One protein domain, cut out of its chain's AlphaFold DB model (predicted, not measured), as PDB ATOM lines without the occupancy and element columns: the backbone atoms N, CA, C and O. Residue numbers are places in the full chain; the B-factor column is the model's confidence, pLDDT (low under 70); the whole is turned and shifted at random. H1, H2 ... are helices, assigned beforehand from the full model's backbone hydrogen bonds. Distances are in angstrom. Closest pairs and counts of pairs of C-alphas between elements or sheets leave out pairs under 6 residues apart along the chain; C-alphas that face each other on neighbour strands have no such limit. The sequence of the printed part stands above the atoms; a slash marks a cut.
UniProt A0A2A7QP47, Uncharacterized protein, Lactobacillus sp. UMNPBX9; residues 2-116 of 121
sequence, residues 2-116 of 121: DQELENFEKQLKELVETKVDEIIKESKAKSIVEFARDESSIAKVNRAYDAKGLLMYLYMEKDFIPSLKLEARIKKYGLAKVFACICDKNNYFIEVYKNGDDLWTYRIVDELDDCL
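This is residues 2 to 116 of the 121 residues of an uncharacterized protein of Lactobacillus sp. UMNPBX9 (UniProt A0A2A7QP47). What is the overall shape? Two long helices, H1 and H3, lie side by side and run opposite ways, joined at one end by the small helix H2. Short H5 packs on both, the hairpin of H6 and H7 packs on H3 through H6, and H4 lies near H5. What is it made of, and how large? The printed part has 115 residues with seven named helices, H1 to H7 in order, and no named strand, an all helix class; it is compact, with a radius of gyration of the C-alphas of 15.0 A and spans of 47 by 32 by 22 A.

Which helices make the long pair? H1, residues 2 to 26, touches H3, residues 39 to 60, at a shallow tilt of 15 degrees, opposite ways; their closest C-alphas, of Val 20 and Val 45, are 5.8 A apart. H2, residues 32 to 37, only just touches H3, with 3 pairs of C-alphas within 8 A, only at the corner; the closest are Ala 36 and Ile 42, 6.5 A. What follows? H4, residues 70 to 77, is close but not clearly touching to H5, residues 79 to 87; their closest C-alphas, of Ile 74 and Val 82, are 6.5 A apart. H5 touches residues 47 to 55 alone of the hub H3, at a steep tilt of 57 degrees; the closest C-alphas, of Ala 51 and Cys 87, are 5.2 A apart. H6, residues 93 to 98, and H7, residues 104 to 115, form a helical hairpin at a shallow tilt of 9 degrees, with the closest C-alphas, of Val 96 and Trp 104, 5.7 A apart. How are the backbones? In H1 to H7 every O i to N i+4 pair is within hydrogen-bond range.

Where does H1 begin? Its C-alpha 2 is at (-32.741, -27.326, -13.653), and H1 is 36.0 A long from first to last C-alpha. Where do H3 and H7 end? H3, 31.3 A long, ends with C-alpha 60 at (-40.589, -22.118, -8.442); H7, 16.4 A long, ends with C-alpha 115 at (-46.712, -22.572, 11.660).

How far does it reach? The C-alphas farthest apart, of Lys 30 and Pro 66, are 47.0 A apart. Is anything cut, long or uncertain? The printed part has no cut and no long link, and no printed residue is under 70 in pLDDT.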
ATOM      1  N   ASP A   2     -32.081 -26.018 -13.511       77.56
ATOM      2  CA  ASP A   2     -32.741 -27.326 -13.653       77.56
ATOM      3  C   ASP A   2     -32.319 -28.368 -12.604       77.56
ATOM      4  O   ASP A   2     -33.177 -28.997 -11.999       77.56
ATOM      5  N   GLN A   3     -31.027 -28.478 -12.272       87.69
ATOM      6  CA  GLN A   3     -30.561 -29.531 -11.353       87.69
ATOM      7  C   GLN A   3     -31.096 -29.404  -9.914       87.69
ATOM      8  O   GLN A   3     -31.309 -30.413  -9.238       87.69
ATOM      9  N   GLU A   4     -31.282 -28.176  -9.428       90.44
ATOM     10  CA  GLU A   4     -31.776 -27.922  -8.072       90.44
ATOM     11  C   GLU A   4     -33.280 -28.195  -7.980       90.44
ATOM     12  O   GLU A   4     -33.727 -28.886  -7.064       90.44
ATOM     13  N   LEU A   5     -34.034 -27.739  -8.987       92.62
ATOM     14  CA  LEU A   5     -35.459 -28.017  -9.133       92.62
ATOM     15  C   LEU A   5     -35.728 -29.520  -9.281       92.62
ATOM     16  O   LEU A   5     -36.613 -30.043  -8.610       92.62
ATOM     17  N   GLU A   6     -34.936 -30.230 -10.087       94.38
ATOM     18  CA  GLU A   6     -35.018 -31.689 -10.231       94.38
ATOM     19  C   GLU A   6     -34.775 -32.410  -8.902       94.38
ATOM     20  O   GLU A   6     -35.496 -33.344  -8.544       94.38
ATOM     21  N   ASN A   7     -33.760 -31.979  -8.143       95.94
ATOM     22  CA  ASN A   7     -33.471 -32.573  -6.842       95.94
ATOM     23  C   ASN A   7     -34.610 -32.308  -5.848       95.94
ATOM     24  O   ASN A   7     -35.015 -33.211  -5.117       95.94
ATOM     25  N   PHE A   8     -35.151 -31.090  -5.846       95.62
ATOM     26  CA  PHE A   8     -36.292 -30.726  -5.016       95.62
ATOM     27  C   PHE A   8     -37.537 -31.553  -5.358       95.62
ATOM     28  O   PHE A   8     -38.164 -32.130  -4.468       95.62
ATOM     29  N   GLU A   9     -37.858 -31.692  -6.648       96.94
ATOM     30  CA  GLU A   9     -38.977 -32.512  -7.111       96.94
ATOM     31  C   GLU A   9     -38.811 -33.976  -6.691       96.94
ATOM     32  O   GLU A   9     -39.770 -34.601  -6.224       96.94
ATOM     33  N   LYS A  10     -37.598 -34.523  -6.825       97.25
ATOM     34  CA  LYS A  10     -37.294 -35.895  -6.416       97.25
ATOM     35  C   LYS A  10     -37.528 -36.095  -4.919       97.25
ATOM     36  O   LYS A  10     -38.236 -37.027  -4.543       97.25
ATOM     37  N   GLN A  11     -36.994 -35.210  -4.077       97.69
ATOM     38  CA  GLN A  11     -37.197 -35.282  -2.628       97.69
ATOM     39  C   GLN A  11     -38.681 -35.176  -2.259       97.69
ATOM     40  O   GLN A  11     -39.170 -35.911  -1.402       97.69
ATOM     41  N   LEU A  12     -39.430 -34.299  -2.932       97.25
ATOM     42  CA  LEU A  12     -40.871 -34.193  -2.730       97.25
ATOM     43  C   LEU A  12     -41.625 -35.455  -3.148       97.25
ATOM     44  O   LEU A  12     -42.557 -35.868  -2.460       97.25
ATOM     45  N   LYS A  13     -41.237 -36.074  -4.267       97.75
ATOM     46  CA  LYS A  13     -41.825 -37.335  -4.725       97.75
ATOM     47  C   LYS A  13     -41.636 -38.440  -3.684       97.75
ATOM     48  O   LYS A  13     -42.611 -39.103  -3.348       97.75
ATOM     49  N   GLU A  14     -40.434 -38.571  -3.128       97.88
ATOM     50  CA  GLU A  14     -40.130 -39.547  -2.071       97.88
ATOM     51  C   GLU A  14     -40.980 -39.310  -0.805       97.88
ATOM     52  O   GLU A  14     -41.487 -40.261  -0.202       97.88
ATOM     53  N   LEU A  15     -41.202 -38.046  -0.422       98.00
ATOM     54  CA  LEU A  15     -42.069 -37.694   0.710       98.00
ATOM     55  C   LEU A  15     -43.540 -38.045   0.459       98.00
ATOM     56  O   LEU A  15     -44.199 -38.579   1.351       98.00
ATOM     57  N   VAL A  16     -44.057 -37.780  -0.746       97.94
ATOM     58  CA  VAL A  16     -45.427 -38.169  -1.112       97.94
ATOM     59  C   VAL A  16     -45.582 -39.681  -1.113       97.94
ATOM     60  O   VAL A  16     -46.547 -40.173  -0.544       97.94
ATOM     61  N   GLU A  17     -44.649 -40.420  -1.714       97.62
ATOM     62  CA  GLU A  17     -44.697 -41.886  -1.764       97.62
ATOM     63  C   GLU A  17     -44.673 -42.483  -0.354       97.62
ATOM     64  O   GLU A  17     -45.531 -43.294  -0.015       97.62
ATOM     65  N   THR A  18     -43.791 -41.977   0.513       97.62
ATOM     66  CA  THR A  18     -43.766 -42.357   1.933       97.62
ATOM     67  C   THR A  18     -45.114 -42.076   2.602       97.62
ATOM     68  O   THR A  18     -45.640 -42.920   3.328       97.62
ATOM     69  N   LYS A  19     -45.720 -40.911   2.332       97.12
ATOM     70  CA  LYS A  19     -47.010 -40.544   2.922       97.12
ATOM     71  C   LYS A  19     -48.161 -41.411   2.413       97.12
ATOM     72  O   LYS A  19     -49.039 -41.783   3.188       97.12
ATOM     73  N   VAL A  20     -48.169 -41.739   1.124       96.38
ATOM     74  CA  VAL A  20     -49.150 -42.644   0.512       96.38
ATOM     75  C   VAL A  20     -49.023 -44.041   1.111       96.38
ATOM     76  O   VAL A  20     -50.038 -44.624   1.488       96.38
ATOM     77  N   ASP A  21     -47.803 -44.540   1.302       96.06
ATOM     78  CA  ASP A  21     -47.559 -45.827   1.954       96.06
ATOM     79  C   ASP A  21     -48.074 -45.855   3.399       96.06
ATOM     80  O   ASP A  21     -48.652 -46.856   3.828       96.06
ATOM     81  N   GLU A  22     -47.898 -44.772   4.161       95.94
ATOM     82  CA  GLU A  22     -48.492 -44.629   5.498       95.94
ATOM     83  C   GLU A  22     -50.021 -44.713   5.442       95.94
ATOM     84  O   GLU A  22     -50.622 -45.485   6.188       95.94
ATOM     85  N   ILE A  23     -50.656 -43.978   4.525       96.00
ATOM     86  CA  ILE A  23     -52.117 -43.978   4.365       96.00
ATOM     87  C   ILE A  23     -52.629 -45.379   4.008       96.00
ATOM     88  O   ILE A  23     -53.639 -45.824   4.554       96.00
ATOM     89  N   ILE A  24     -51.932 -46.089   3.117       93.31
ATOM     90  CA  ILE A  24     -52.268 -47.465   2.740       93.31
ATOM     91  C   ILE A  24     -52.146 -48.399   3.950       93.31
ATOM     92  O   ILE A  24     -53.052 -49.195   4.188       93.31
ATOM     93  N   LYS A  25     -51.073 -48.284   4.744       93.00
ATOM     94  CA  LYS A  25     -50.858 -49.103   5.954       93.00
ATOM     95  C   LYS A  25     -51.886 -48.831   7.053       93.00
ATOM     96  O   LYS A  25     -52.240 -49.746   7.790       93.00
ATOM     97  N   GLU A  26     -52.352 -47.591   7.178       93.69
ATOM     98  CA  GLU A  26     -53.409 -47.206   8.121       93.69
ATOM     99  C   GLU A  26     -54.810 -47.636   7.661       93.69
ATOM    100  O   GLU A  26     -55.743 -47.699   8.470       93.69
ATOM    101  N   SER A  27     -54.982 -47.911   6.367       91.50
ATOM    102  CA  SER A  27     -56.264 -48.324   5.813       91.50
ATOM    103  C   SER A  27     -56.654 -49.723   6.285       91.50
ATOM    104  O   SER A  27     -55.835 -50.624   6.446       91.50
ATOM    105  N   LYS A  28     -57.961 -49.925   6.466       89.38
ATOM    106  CA  LYS A  28     -58.542 -51.239   6.782       89.38
ATOM    107  C   LYS A  28     -58.920 -52.036   5.528       89.38
ATOM    108  O   LYS A  28     -59.490 -53.119   5.655       89.38
ATOM    109  N   ALA A  29     -58.659 -51.490   4.340       90.19
ATOM    110  CA  ALA A  29     -58.969 -52.133   3.072       90.19
ATOM    111  C   ALA A  29     -58.159 -53.424   2.888       90.19
ATOM    112  O   ALA A  29     -56.955 -53.464   3.132       90.19
ATOM    113  N   LYS A  30     -58.815 -54.487   2.416       90.81
ATOM    114  CA  LYS A  30     -58.181 -55.794   2.167       90.81
ATOM    115  C   LYS A  30     -57.699 -55.952   0.728       90.81
ATOM    116  O   LYS A  30     -57.059 -56.946   0.393       90.81
ATOM    117  N   SER A  31     -58.039 -55.001  -0.138       93.00
ATOM    118  CA  SER A  31     -57.634 -54.970  -1.539       93.00
ATOM    119  C   SER A  31     -57.523 -53.535  -2.045       93.00
ATOM    120  O   SER A  31     -58.114 -52.615  -1.479       93.00
ATOM    121  N   ILE A  32     -56.830 -53.355  -3.171       89.50
ATOM    122  CA  ILE A  32     -56.728 -52.052  -3.839       89.50
ATOM    123  C   ILE A  32     -58.095 -51.527  -4.308       89.50
ATOM    124  O   ILE A  32     -58.322 -50.323  -4.306       89.50
ATOM    125  N   VAL A  33     -59.029 -52.418  -4.662       93.50
ATOM    126  CA  VAL A  33     -60.385 -52.038  -5.090       93.50
ATOM    127  C   VAL A  33     -61.197 -51.504  -3.913       93.50
ATOM    128  O   VAL A  33     -61.934 -50.535  -4.068       93.50
ATOM    129  N   GLU A  34     -61.059 -52.115  -2.735       93.62
ATOM    130  CA  GLU A  34     -61.669 -51.598  -1.506       93.62
ATOM    131  C   GLU A  34     -61.037 -50.267  -1.098       93.62
ATOM    132  O   GLU A  34     -61.762 -49.328  -0.787       93.62
ATOM    133  N   PHE A  35     -59.708 -50.158  -1.174       93.94
ATOM    134  CA  PHE A  35     -58.993 -48.916  -0.877       93.94
ATOM    135  C   PHE A  35     -59.438 -47.775  -1.798       93.94
ATOM    136  O   PHE A  35     -59.734 -46.683  -1.330       93.94
ATOM    137  N   ALA A  36     -59.568 -48.043  -3.099       91.31
ATOM    138  CA  ALA A  36     -60.018 -47.063  -4.086       91.31
ATOM    139  C   ALA A  36     -61.457 -46.567  -3.861       91.31
ATOM    140  O   ALA A  36     -61.832 -45.525  -4.393       91.31
ATOM    141  N   ARG A  37     -62.265 -47.305  -3.091       93.31
ATOM    142  CA  ARG A  37     -63.634 -46.925  -2.709       93.31
ATOM    143  C   ARG A  37     -63.712 -46.274  -1.330       93.31
ATOM    144  O   ARG A  37     -64.763 -45.748  -0.980       93.31
ATOM    145  N   ASP A  38     -62.635 -46.311  -0.549       94.19
ATOM    146  CA  ASP A  38     -62.545 -45.591   0.714       94.19
ATOM    147  C   ASP A  38     -62.246 -44.116   0.432       94.19
ATOM    148  O   ASP A  38     -61.093 -43.690   0.315       94.19
ATOM    149  N   GLU A  39     -63.315 -43.329   0.326       94.62
ATOM    150  CA  GLU A  39     -63.259 -41.891   0.061       94.62
ATOM    151  C   GLU A  39     -62.341 -41.148   1.038       94.62
ATOM    152  O   GLU A  39     -61.639 -40.221   0.639       94.62
ATOM    153  N   SER A  40     -62.288 -41.573   2.305       93.88
ATOM    154  CA  SER A  40     -61.422 -40.955   3.311       93.88
ATOM    155  C   SER A  40     -59.947 -41.221   3.010       93.88
ATOM    156  O   SER A  40     -59.128 -40.300   3.055       93.88
ATOM    157  N   SER A  41     -59.586 -42.463   2.679       94.81
ATOM    158  CA  SER A  41     -58.207 -42.795   2.294       94.81
ATOM    159  C   SER A  41     -57.800 -42.096   0.995       94.81
ATOM    160  O   SER A  41     -56.719 -41.510   0.927       94.81
ATOM    161  N   ILE A  42     -58.685 -42.061  -0.005       96.06
ATOM    162  CA  ILE A  42     -58.434 -41.364  -1.273       96.06
ATOM    163  C   ILE A  42     -58.294 -39.854  -1.078       96.06
ATOM    164  O   ILE A  42     -57.388 -39.251  -1.652       96.06
ATOM    165  N   ALA A  43     -59.103 -39.233  -0.217       94.81
ATOM    166  CA  ALA A  43     -58.958 -37.819   0.112       94.81
ATOM    167  C   ALA A  43     -57.584 -37.506   0.730       94.81
ATOM    168  O   ALA A  43     -56.967 -36.501   0.373       94.81
ATOM    169  N   LYS A  44     -57.064 -38.377   1.607       95.88
ATOM    170  CA  LYS A  44     -55.710 -38.226   2.170       95.88
ATOM    171  C   LYS A  44     -54.623 -38.353   1.098       95.88
ATOM    172  O   LYS A  44     -53.687 -37.556   1.100       95.88
ATOM    173  N   VAL A  45     -54.750 -39.317   0.182       96.88
ATOM    174  CA  VAL A  45     -53.807 -39.498  -0.938       96.88
ATOM    175  C   VAL A  45     -53.808 -38.264  -1.839       96.88
ATOM    176  O   VAL A  45     -52.750 -37.700  -2.107       96.88
ATOM    177  N   ASN A  46     -54.990 -37.793  -2.241       96.31
ATOM    178  CA  ASN A  46     -55.133 -36.586  -3.054       96.31
ATOM    179  C   ASN A  46     -54.500 -35.375  -2.366       96.31
ATOM    180  O   ASN A  46     -53.733 -34.653  -2.996       96.31
ATOM    181  N   ARG A  47     -54.729 -35.204  -1.058       96.69
ATOM    182  CA  ARG A  47     -54.127 -34.111  -0.285       96.69
ATOM    183  C   ARG A  47     -52.596 -34.167  -0.279       96.69
ATOM    184  O   ARG A  47     -51.961 -33.121  -0.375       96.69
ATOM    185  N   ALA A  48     -51.993 -35.354  -0.201       97.75
ATOM    186  CA  ALA A  48     -50.538 -35.499  -0.276       97.75
ATOM    187  C   ALA A  48     -49.987 -35.044  -1.643       97.75
ATOM    188  O   ALA A  48     -48.987 -34.323  -1.702       97.75
ATOM    189  N   TYR A  49     -50.664 -35.400  -2.740       97.69
ATOM    190  CA  TYR A  49     -50.294 -34.933  -4.081       97.69
ATOM    191  C   TYR A  49     -50.557 -33.435  -4.285       97.69
ATOM    192  O   TYR A  49     -49.729 -32.754  -4.891       97.69
ATOM    193  N   ASP A  50     -51.647 -32.901  -3.735       96.88
ATOM    194  CA  ASP A  50     -51.938 -31.465  -3.742       96.88
ATOM    195  C   ASP A  50     -50.858 -30.673  -2.989       96.88
ATOM    196  O   ASP A  50     -50.372 -29.660  -3.489       96.88
ATOM    197  N   ALA A  51     -50.428 -31.159  -1.817       97.12
ATOM    198  CA  ALA A  51     -49.348 -30.557  -1.038       97.12
ATOM    199  C   ALA A  51     -48.032 -30.529  -1.825       97.12
ATOM    200  O   ALA A  51     -47.331 -29.517  -1.812       97.12
ATOM    201  N   LYS A  52     -47.710 -31.608  -2.557       97.38
ATOM    202  CA  LYS A  52     -46.565 -31.622  -3.479       97.38
ATOM    203  C   LYS A  52     -46.710 -30.557  -4.557       97.38
ATOM    204  O   LYS A  52     -45.756 -29.823  -4.793       97.38
ATOM    205  N   GLY A  53     -47.865 -30.489  -5.220       96.19
ATOM    206  CA  GLY A  53     -48.107 -29.523  -6.292       96.19
ATOM    207  C   GLY A  53     -47.940 -28.082  -5.814       96.19
ATOM    208  O   GLY A  53     -47.216 -27.306  -6.434       96.19
ATOM    209  N   LEU A  54     -48.534 -27.753  -4.665       95.81
ATOM    210  CA  LEU A  54     -48.391 -26.438  -4.049       95.81
ATOM    211  C   LEU A  54     -46.935 -26.149  -3.668       95.81
ATOM    212  O   LEU A  54     -46.423 -25.077  -3.974       95.81
ATOM    213  N   LEU A  55     -46.234 -27.097  -3.042       96.44
ATOM    214  CA  LEU A  55     -44.856 -26.866  -2.617       96.44
ATOM    215  C   LEU A  55     -43.883 -26.738  -3.803       96.44
ATOM    216  O   LEU A  55     -42.949 -25.942  -3.731       96.44
ATOM    217  N   MET A  56     -44.133 -27.448  -4.910       96.50
ATOM    218  CA  MET A  56     -43.432 -27.237  -6.183       96.50
ATOM    219  C   MET A  56     -43.658 -25.824  -6.718       96.50
ATOM    220  O   MET A  56     -42.691 -25.145  -7.049       96.50
ATOM    221  N   TYR A  57     -44.911 -25.362  -6.750       94.06
ATOM    222  CA  TYR A  57     -45.239 -24.008  -7.196       94.06
ATOM    223  C   TYR A  57     -44.526 -22.951  -6.340       94.06
ATOM    224  O   TYR A  57     -43.807 -22.104  -6.859       94.06
ATOM    225  N   LEU A  58     -44.649 -23.049  -5.015       94.12
ATOM    226  CA  LEU A  58     -44.010 -22.130  -4.071       94.12
ATOM    227  C   LEU A  58     -42.482 -22.102  -4.225       94.12
ATOM    228  O   LEU A  58     -41.861 -21.057  -4.062       94.12
ATOM    229  N   TYR A  59     -41.869 -23.240  -4.549       94.56
ATOM    230  CA  TYR A  59     -40.432 -23.320  -4.787       94.56
ATOM    231  C   TYR A  59     -39.998 -22.716  -6.128       94.56
ATOM    232  O   TYR A  59     -38.904 -22.154  -6.213       94.56
ATOM    233  N   MET A  60     -40.833 -22.796  -7.163       92.69
ATOM    234  CA  MET A  60     -40.589 -22.118  -8.442       92.69
ATOM    235  C   MET A  60     -40.751 -20.599  -8.311       92.69
ATOM    236  O   MET A  60     -39.950 -19.851  -8.860       92.69
ATOM    237  N   GLU A  61     -41.721 -20.150  -7.515       91.19
ATOM    238  CA  GLU A  61     -42.032 -18.730  -7.308       91.19
ATOM    239  C   GLU A  61     -41.244 -18.076  -6.158       91.19
ATOM    240  O   GLU A  61     -41.452 -16.902  -5.842       91.19
ATOM    241  N   LYS A  62     -40.329 -18.804  -5.506       89.38
ATOM    242  CA  LYS A  62     -39.632 -18.340  -4.292       89.38
ATOM    243  C   LYS A  62     -38.874 -17.020  -4.470       89.38
ATOM    244  O   LYS A  62     -38.790 -16.241  -3.525       89.38
ATOM    245  N   ASP A  63     -38.373 -16.761  -5.675       87.62
ATOM    246  CA  ASP A  63     -37.637 -15.538  -6.006       87.62
ATOM    247  C   ASP A  63     -38.578 -14.355  -6.299       87.62
ATOM    248  O   ASP A  63     -38.205 -13.196  -6.112       87.62
ATOM    249  N   PHE A  64     -39.822 -14.639  -6.700       87.25
ATOM    250  CA  PHE A  64     -40.868 -13.644  -6.959       87.25
ATOM    251  C   PHE A  64     -41.684 -13.301  -5.708       87.25
ATOM    252  O   PHE A  64     -42.303 -12.237  -5.653       87.25
ATOM    253  N   ILE A  65     -41.642 -14.154  -4.678       87.94
ATOM    254  CA  ILE A  65     -42.306 -13.942  -3.386       87.94
ATOM    255  C   ILE A  65     -41.257 -13.955  -2.256       87.94
ATOM    256  O   ILE A  65     -41.179 -14.917  -1.492       87.94
ATOM    257  N   PRO A  66     -40.447 -12.890  -2.074       82.31
ATOM    258  CA  PRO A  66     -39.364 -12.885  -1.081       82.31
ATOM    259  C   PRO A  66     -39.829 -13.116   0.365       82.31
ATOM    260  O   PRO A  66     -39.081 -13.638   1.193       82.31
ATOM    261  N   SER A  67     -41.071 -12.739   0.688       87.06
ATOM    262  CA  SER A  67     -41.676 -12.957   2.007       87.06
ATOM    263  C   SER A  67     -41.939 -14.438   2.310       87.06
ATOM    264  O   SER A  67     -41.960 -14.820   3.480       87.06
ATOM    265  N   LEU A  68     -42.024 -15.294   1.283       90.44
ATOM    266  CA  LEU A  68     -42.212 -16.736   1.428       90.44
ATOM    267  C   LEU A  68     -41.066 -17.406   2.184       90.44
ATOM    268  O   LEU A  68     -41.301 -18.372   2.911       90.44
ATOM    269  N   LYS A  69     -39.826 -16.927   2.010       92.62
ATOM    270  CA  LYS A  69     -38.616 -17.437   2.688       92.62
ATOM    271  C   LYS A  69     -38.548 -18.976   2.727       92.62
ATOM    272  O   LYS A  69     -38.150 -19.564   3.736       92.62
ATOM    273  N   LEU A  70     -38.968 -19.639   1.643       93.94
ATOM    274  CA  LEU A  70     -39.171 -21.089   1.628       93.94
ATOM    275  C   LEU A  70     -37.873 -21.850   1.911       93.94
ATOM    276  O   LEU A  70     -37.858 -22.779   2.712       93.94
ATOM    277  N   GLU A  71     -36.766 -21.417   1.314       93.12
ATOM    278  CA  GLU A  71     -35.454 -22.025   1.542       93.12
ATOM    279  C   GLU A  71     -35.013 -21.908   3.001       93.12
ATOM    280  O   GLU A  71     -34.498 -22.867   3.574       93.12
ATOM    281  N   ALA A  72     -35.271 -20.765   3.645       94.50
ATOM    282  CA  ALA A  72     -34.968 -20.580   5.060       94.50
ATOM    283  C   ALA A  72     -35.811 -21.519   5.938       94.50
ATOM    284  O   ALA A  72     -35.289 -22.103   6.891       94.50
ATOM    285  N   ARG A  73     -37.088 -21.727   5.590       95.25
ATOM    286  CA  ARG A  73     -37.971 -22.691   6.265       95.25
ATOM    287  C   ARG A  73     -37.470 -24.116   6.100       95.25
ATOM    288  O   ARG A  73     -37.333 -24.828   7.092       95.25
ATOM    289  N   ILE A  74     -37.137 -24.515   4.875       95.75
ATOM    290  CA  ILE A  74     -36.592 -25.845   4.585       95.75
ATOM    291  C   ILE A  74     -35.273 -26.052   5.333       95.75
ATOM    292  O   ILE A  74     -35.083 -27.095   5.949       95.75
ATOM    293  N   LYS A  75     -34.389 -25.051   5.359       95.19
ATOM    294  CA  LYS A  75     -33.121 -25.113   6.094       95.19
ATOM    295  C   LYS A  75     -33.326 -25.244   7.608       95.19
ATOM    296  O   LYS A  75     -32.583 -25.975   8.252       95.19
ATOM    297  N   LYS A  76     -34.311 -24.541   8.179       96.12
ATOM    298  CA  LYS A  76     -34.591 -24.533   9.627       96.12
ATOM    299  C   LYS A  76     -35.333 -25.786  10.100       96.12
ATOM    300  O   LYS A  76     -35.041 -26.295  11.178       96.12
ATOM    301  N   TYR A  77     -36.297 -26.270   9.321       96.56
ATOM    302  CA  TYR A  77     -37.242 -27.309   9.743       96.56
ATOM    303  C   TYR A  77     -37.084 -28.643   9.010       96.56
ATOM    304  O   TYR A  77     -37.591 -29.658   9.486       96.56
ATOM    305  N   GLY A  78     -36.397 -28.648   7.871       97.00
ATOM    306  CA  GLY A  78     -36.351 -29.769   6.939       97.00
ATOM    307  C   GLY A  78     -37.578 -29.819   6.025       97.00
ATOM    308  O   GLY A  78     -38.697 -29.492   6.428       97.00
ATOM    309  N   LEU A  79     -37.376 -30.284   4.789       97.25
ATOM    310  CA  LEU A  79     -38.434 -30.384   3.776       97.25
ATOM    311  C   LEU A  79     -39.619 -31.242   4.243       97.25
ATOM    312  O   LEU A  79     -40.766 -30.864   4.026       97.25
ATOM    313  N   ALA A  80     -39.356 -32.347   4.945       97.38
ATOM    314  CA  ALA A  80     -40.397 -33.236   5.465       97.38
ATOM    315  C   ALA A  80     -41.379 -32.513   6.404       97.38
ATOM    316  O   ALA A  80     -42.588 -32.727   6.326       97.38
ATOM    317  N   LYS A  81     -40.877 -31.620   7.267       97.25
ATOM    318  CA  LYS A  81     -41.715 -30.858   8.201       97.25
ATOM    319  C   LYS A  81     -42.501 -29.755   7.495       97.25
ATOM    320  O   LYS A  81     -43.659 -29.533   7.836       97.25
ATOM    321  N   VAL A  82     -41.902 -29.105   6.495       97.31
ATOM    322  CA  VAL A  82     -42.604 -28.129   5.644       97.31
ATOM    323  C   VAL A  82     -43.737 -28.809   4.872       97.31
ATOM    324  O   VAL A  82     -44.877 -28.352   4.926       97.31
ATOM    325  N   PHE A  83     -43.450 -29.947   4.235       97.75
ATOM    326  CA  PHE A  83     -44.448 -30.772   3.555       97.75
ATOM    327  C   PHE A  83     -45.578 -31.184   4.504       97.75
ATOM    328  O   PHE A  83     -46.747 -31.048   4.154       97.75
ATOM    329  N   ALA A  84     -45.252 -31.622   5.723       96.12
ATOM    330  CA  ALA A  84     -46.253 -31.982   6.720       96.12
ATOM    331  C   ALA A  84     -47.131 -30.789   7.148       96.12
ATOM    332  O   ALA A  84     -48.340 -30.982   7.248       96.12
ATOM    333  N   CYS A  85     -46.577 -29.576   7.345       96.00
ATOM    334  CA  CYS A  85     -47.400 -28.390   7.657       96.00
ATOM    335  C   CYS A  85     -48.385 -28.099   6.509       96.00
ATOM    336  O   CYS A  85     -49.570 -27.898   6.763       96.00
ATOM    337  N   ILE A  86     -47.928 -28.155   5.253       95.62
ATOM    338  CA  ILE A  86     -48.776 -27.898   4.075       95.62
ATOM    339  C   ILE A  86     -49.838 -28.988   3.881       95.62
ATOM    340  O   ILE A  86     -50.983 -28.704   3.533       95.62
ATOM    341  N   CYS A  87     -49.463 -30.245   4.112       95.69
ATOM    342  CA  CYS A  87     -50.354 -31.391   3.983       95.69
ATOM    343  C   CYS A  87     -51.385 -31.471   5.121       95.69
ATOM    344  O   CYS A  87     -52.382 -32.180   4.979       95.69
ATOM    345  N   ASP A  88     -51.195 -30.779   6.246       93.25
ATOM    346  CA  ASP A  88     -52.171 -30.784   7.334       93.25
ATOM    347  C   ASP A  88     -53.478 -30.109   6.888       93.25
ATOM    348  O   ASP A  88     -53.497 -29.024   6.301       93.25
ATOM    349  N   LYS A  89     -54.604 -30.778   7.146       89.69
ATOM    350  CA  LYS A  89     -55.945 -30.260   6.850       89.69
ATOM    351  C   LYS A  89     -56.345 -29.075   7.720       89.69
ATOM    352  O   LYS A  89     -57.249 -28.344   7.338       89.69
ATOM    353  N   ASN A  90     -55.691 -28.897   8.862       89.31
ATOM    354  CA  ASN A  90     -56.023 -27.833   9.801       89.31
ATOM    355  C   ASN A  90     -55.411 -26.480   9.416       89.31
ATOM    356  O   ASN A  90     -55.867 -25.467   9.927       89.31
ATOM    357  N   ASN A  91     -54.427 -26.461   8.509       85.38
ATOM    358  CA  ASN A  91     -53.725 -25.235   8.116       85.38
ATOM    359  C   ASN A  91     -54.224 -24.647   6.782       85.38
ATOM    360  O   ASN A  91     -53.678 -23.669   6.292       85.38
ATOM    361  N   TYR A  92     -55.223 -25.267   6.142       88.12
ATOM    362  CA  TYR A  92     -55.955 -24.744   4.974       88.12
ATOM    363  C   TYR A  92     -55.140 -24.268   3.747       88.12
ATOM    364  O   TYR A  92     -55.711 -23.678   2.831       88.12
ATOM    365  N   PHE A  93     -53.834 -24.547   3.661       91.00
ATOM    366  CA  PHE A  93     -52.974 -24.087   2.559       91.00
ATOM    367  C   PHE A  93     -53.494 -24.487   1.174       91.00
ATOM    368  O   PHE A  93     -53.535 -23.674   0.252       91.00
ATOM    369  N   ILE A  94     -53.902 -25.749   1.024       92.12
ATOM    370  CA  ILE A  94     -54.382 -26.302  -0.247       92.12
ATOM    371  C   ILE A  94     -55.714 -25.661  -0.639       92.12
ATOM    372  O   ILE A  94     -55.932 -25.353  -1.806       92.12
ATOM    373  N   GLU A  95     -56.596 -25.441   0.329       93.06
ATOM    374  CA  GLU A  95     -57.884 -24.786   0.142       93.06
ATOM    375  C   GLU A  95     -57.702 -23.325  -0.287       93.06
ATOM    376  O   GLU A  95     -58.318 -22.887  -1.256       93.06
ATOM    377  N   VAL A  96     -56.807 -22.593   0.384       89.62
ATOM    378  CA  VAL A  96     -56.449 -21.212   0.035       89.62
ATOM    379  C   VAL A  96     -55.906 -21.136  -1.393       89.62
ATOM    380  O   VAL A  96     -56.358 -20.293  -2.163       89.62
ATOM    381  N   TYR A  97     -55.008 -22.050  -1.771       88.50
ATOM    382  CA  TYR A  97     -54.460 -22.123  -3.126       88.50
ATOM    383  C   TYR A  97     -55.528 -22.457  -4.182       88.50
ATOM    384  O   TYR A  97     -55.601 -21.811  -5.226       88.50
ATOM    385  N   LYS A  98     -56.399 -23.438  -3.912       87.81
ATOM    386  CA  LYS A  98     -57.438 -23.888  -4.858       87.81
ATOM    387  C   LYS A  98     -58.583 -22.895  -5.038       87.81
ATOM    388  O   LYS A  98     -59.221 -22.915  -6.087       87.81
ATOM    389  N   ASN A  99     -58.848 -22.040  -4.050       86.44
ATOM    390  CA  ASN A  99     -59.901 -21.027  -4.137       86.44
ATOM    391  C   ASN A  99     -59.619 -19.948  -5.197       86.44
ATOM    392  O   ASN A  99     -60.554 -19.262  -5.602       86.44
ATOM    393  N   GLY A 100     -58.369 -19.806  -5.662       75.38
ATOM    394  CA  GLY A 100     -58.024 -18.935  -6.791       75.38
ATOM    395  C   GLY A 100     -58.191 -17.434  -6.528       75.38
ATOM    396  O   GLY A 100     -58.306 -16.666  -7.475       75.38
ATOM    397  N   ASP A 101     -58.233 -17.019  -5.261       82.06
ATOM    398  CA  ASP A 101     -58.246 -15.609  -4.849       82.06
ATOM    399  C   ASP A 101     -56.866 -14.982  -5.089       82.06
ATOM    400  O   ASP A 101     -55.876 -15.539  -4.629       82.06
ATOM    401  N   ASP A 102     -56.785 -13.815  -5.730       82.50
ATOM    402  CA  ASP A 102     -55.531 -13.107  -6.042       82.50
ATOM    403  C   ASP A 102     -54.617 -12.876  -4.818       82.50
ATOM    404  O   ASP A 102     -53.406 -12.705  -4.961       82.50
ATOM    405  N   LEU A 103     -55.174 -12.892  -3.601       87.06
ATOM    406  CA  LEU A 103     -54.434 -12.720  -2.345       87.06
ATOM    407  C   LEU A 103     -53.972 -14.033  -1.691       87.06
ATOM    408  O   LEU A 103     -53.469 -14.012  -0.563       87.06
ATOM    409  N   TRP A 104     -54.137 -15.181  -2.355       89.88
ATOM    410  CA  TRP A 104     -53.815 -16.489  -1.775       89.88
ATOM    411  C   TRP A 104     -52.350 -16.589  -1.322       89.88
ATOM    412  O   TRP A 104     -52.074 -17.168  -0.272       89.88
ATOM    413  N   THR A 105     -51.412 -15.980  -2.055       90.00
ATOM    414  CA  THR A 105     -49.975 -16.001  -1.731       90.00
ATOM    415  C   THR A 105     -49.682 -15.330  -0.392       90.00
ATOM    416  O   THR A 105     -48.959 -15.905   0.418       90.00
ATOM    417  N   TYR A 106     -50.279 -14.165  -0.117       89.06
ATOM    418  CA  TYR A 106     -50.126 -13.461   1.161       89.06
ATOM    419  C   TYR A 106     -50.642 -14.294   2.331       89.06
ATOM    420  O   TYR A 106     -49.941 -14.453   3.322       89.06
ATOM    421  N   ARG A 107     -51.820 -14.910   2.181       90.62
ATOM    422  CA  ARG A 107     -52.389 -15.776   3.225       90.62
ATOM    423  C   ARG A 107     -51.509 -16.989   3.510       90.62
ATOM    424  O   ARG A 107     -51.332 -17.353   4.663       90.62
ATOM    425  N   ILE A 108     -50.937 -17.602   2.472       92.31
ATOM    426  CA  ILE A 108     -50.002 -18.718   2.653       92.31
ATOM    427  C   ILE A 108     -48.725 -18.264   3.359       92.31
ATOM    428  O   ILE A 108     -48.205 -19.008   4.186       92.31
ATOM    429  N   VAL A 109     -48.216 -17.068   3.058       91.31
ATOM    430  CA  VAL A 109     -47.053 -16.508   3.757       91.31
ATOM    431  C   VAL A 109     -47.354 -16.291   5.238       91.31
ATOM    432  O   VAL A 109     -46.569 -16.757   6.061       91.31
ATOM    433  N   ASP A 110     -48.477 -15.652   5.565       90.62
ATOM    434  CA  ASP A 110     -48.885 -15.388   6.951       90.62
ATOM    435  C   ASP A 110     -49.038 -16.701   7.738       90.62
ATOM    436  O   ASP A 110     -48.423 -16.889   8.786       90.62
ATOM    437  N   GLU A 111     -49.749 -17.679   7.174       91.50
ATOM    438  CA  GLU A 111     -49.963 -18.982   7.812       91.50
ATOM    439  C   GLU A 111     -48.646 -19.778   7.969       91.50
ATOM    440  O   GLU A 111     -48.427 -20.498   8.948       91.50
ATOM    441  N   LEU A 112     -47.710 -19.631   7.022       93.06
ATOM    442  CA  LEU A 112     -46.363 -20.189   7.138       93.06
ATOM    443  C   LEU A 112     -45.510 -19.454   8.182       93.06
ATOM    444  O   LEU A 112     -44.584 -20.062   8.729       93.06
ATOM    445  N   ASP A 113     -45.720 -18.159   8.415       92.12
ATOM    446  CA  ASP A 113     -45.076 -17.405   9.500       92.12
ATOM    447  C   ASP A 113     -45.596 -17.882  10.862       92.12
ATOM    448  O   ASP A 113     -44.787 -18.050  11.778       92.12
ATOM    449  N   ASP A 114     -46.875 -18.244  10.955       90.81
ATOM    450  CA  ASP A 114     -47.471 -18.806  12.167       90.81
ATOM    451  C   ASP A 114     -47.016 -20.254  12.440       90.81
ATOM    452  O   ASP A 114     -46.582 -20.570  13.554       90.81
ATOM    453  N   CYS A 115     -47.052 -21.153  11.442       92.56
ATOM    454  CA  CYS A 115     -46.712 -22.572  11.660       92.56
ATOM    455  C   CYS A 115     -45.202 -22.868  11.615       92.56
ATOM    456  O   CYS A 115     -44.716 -23.804  12.265       92.56
ATOM    457  N   LEU A 116     -44.441 -22.108  10.822       94.19
ATOM    458  CA  LEU A 116     -43.017 -22.340  10.547       94.19
ATOM    459  C   LEU A 116     -42.228 -21.017  10.575       94.19
ATOM    460  O   LEU A 116     -41.617 -20.640   9.566       94.19
TER     461      LEU A 116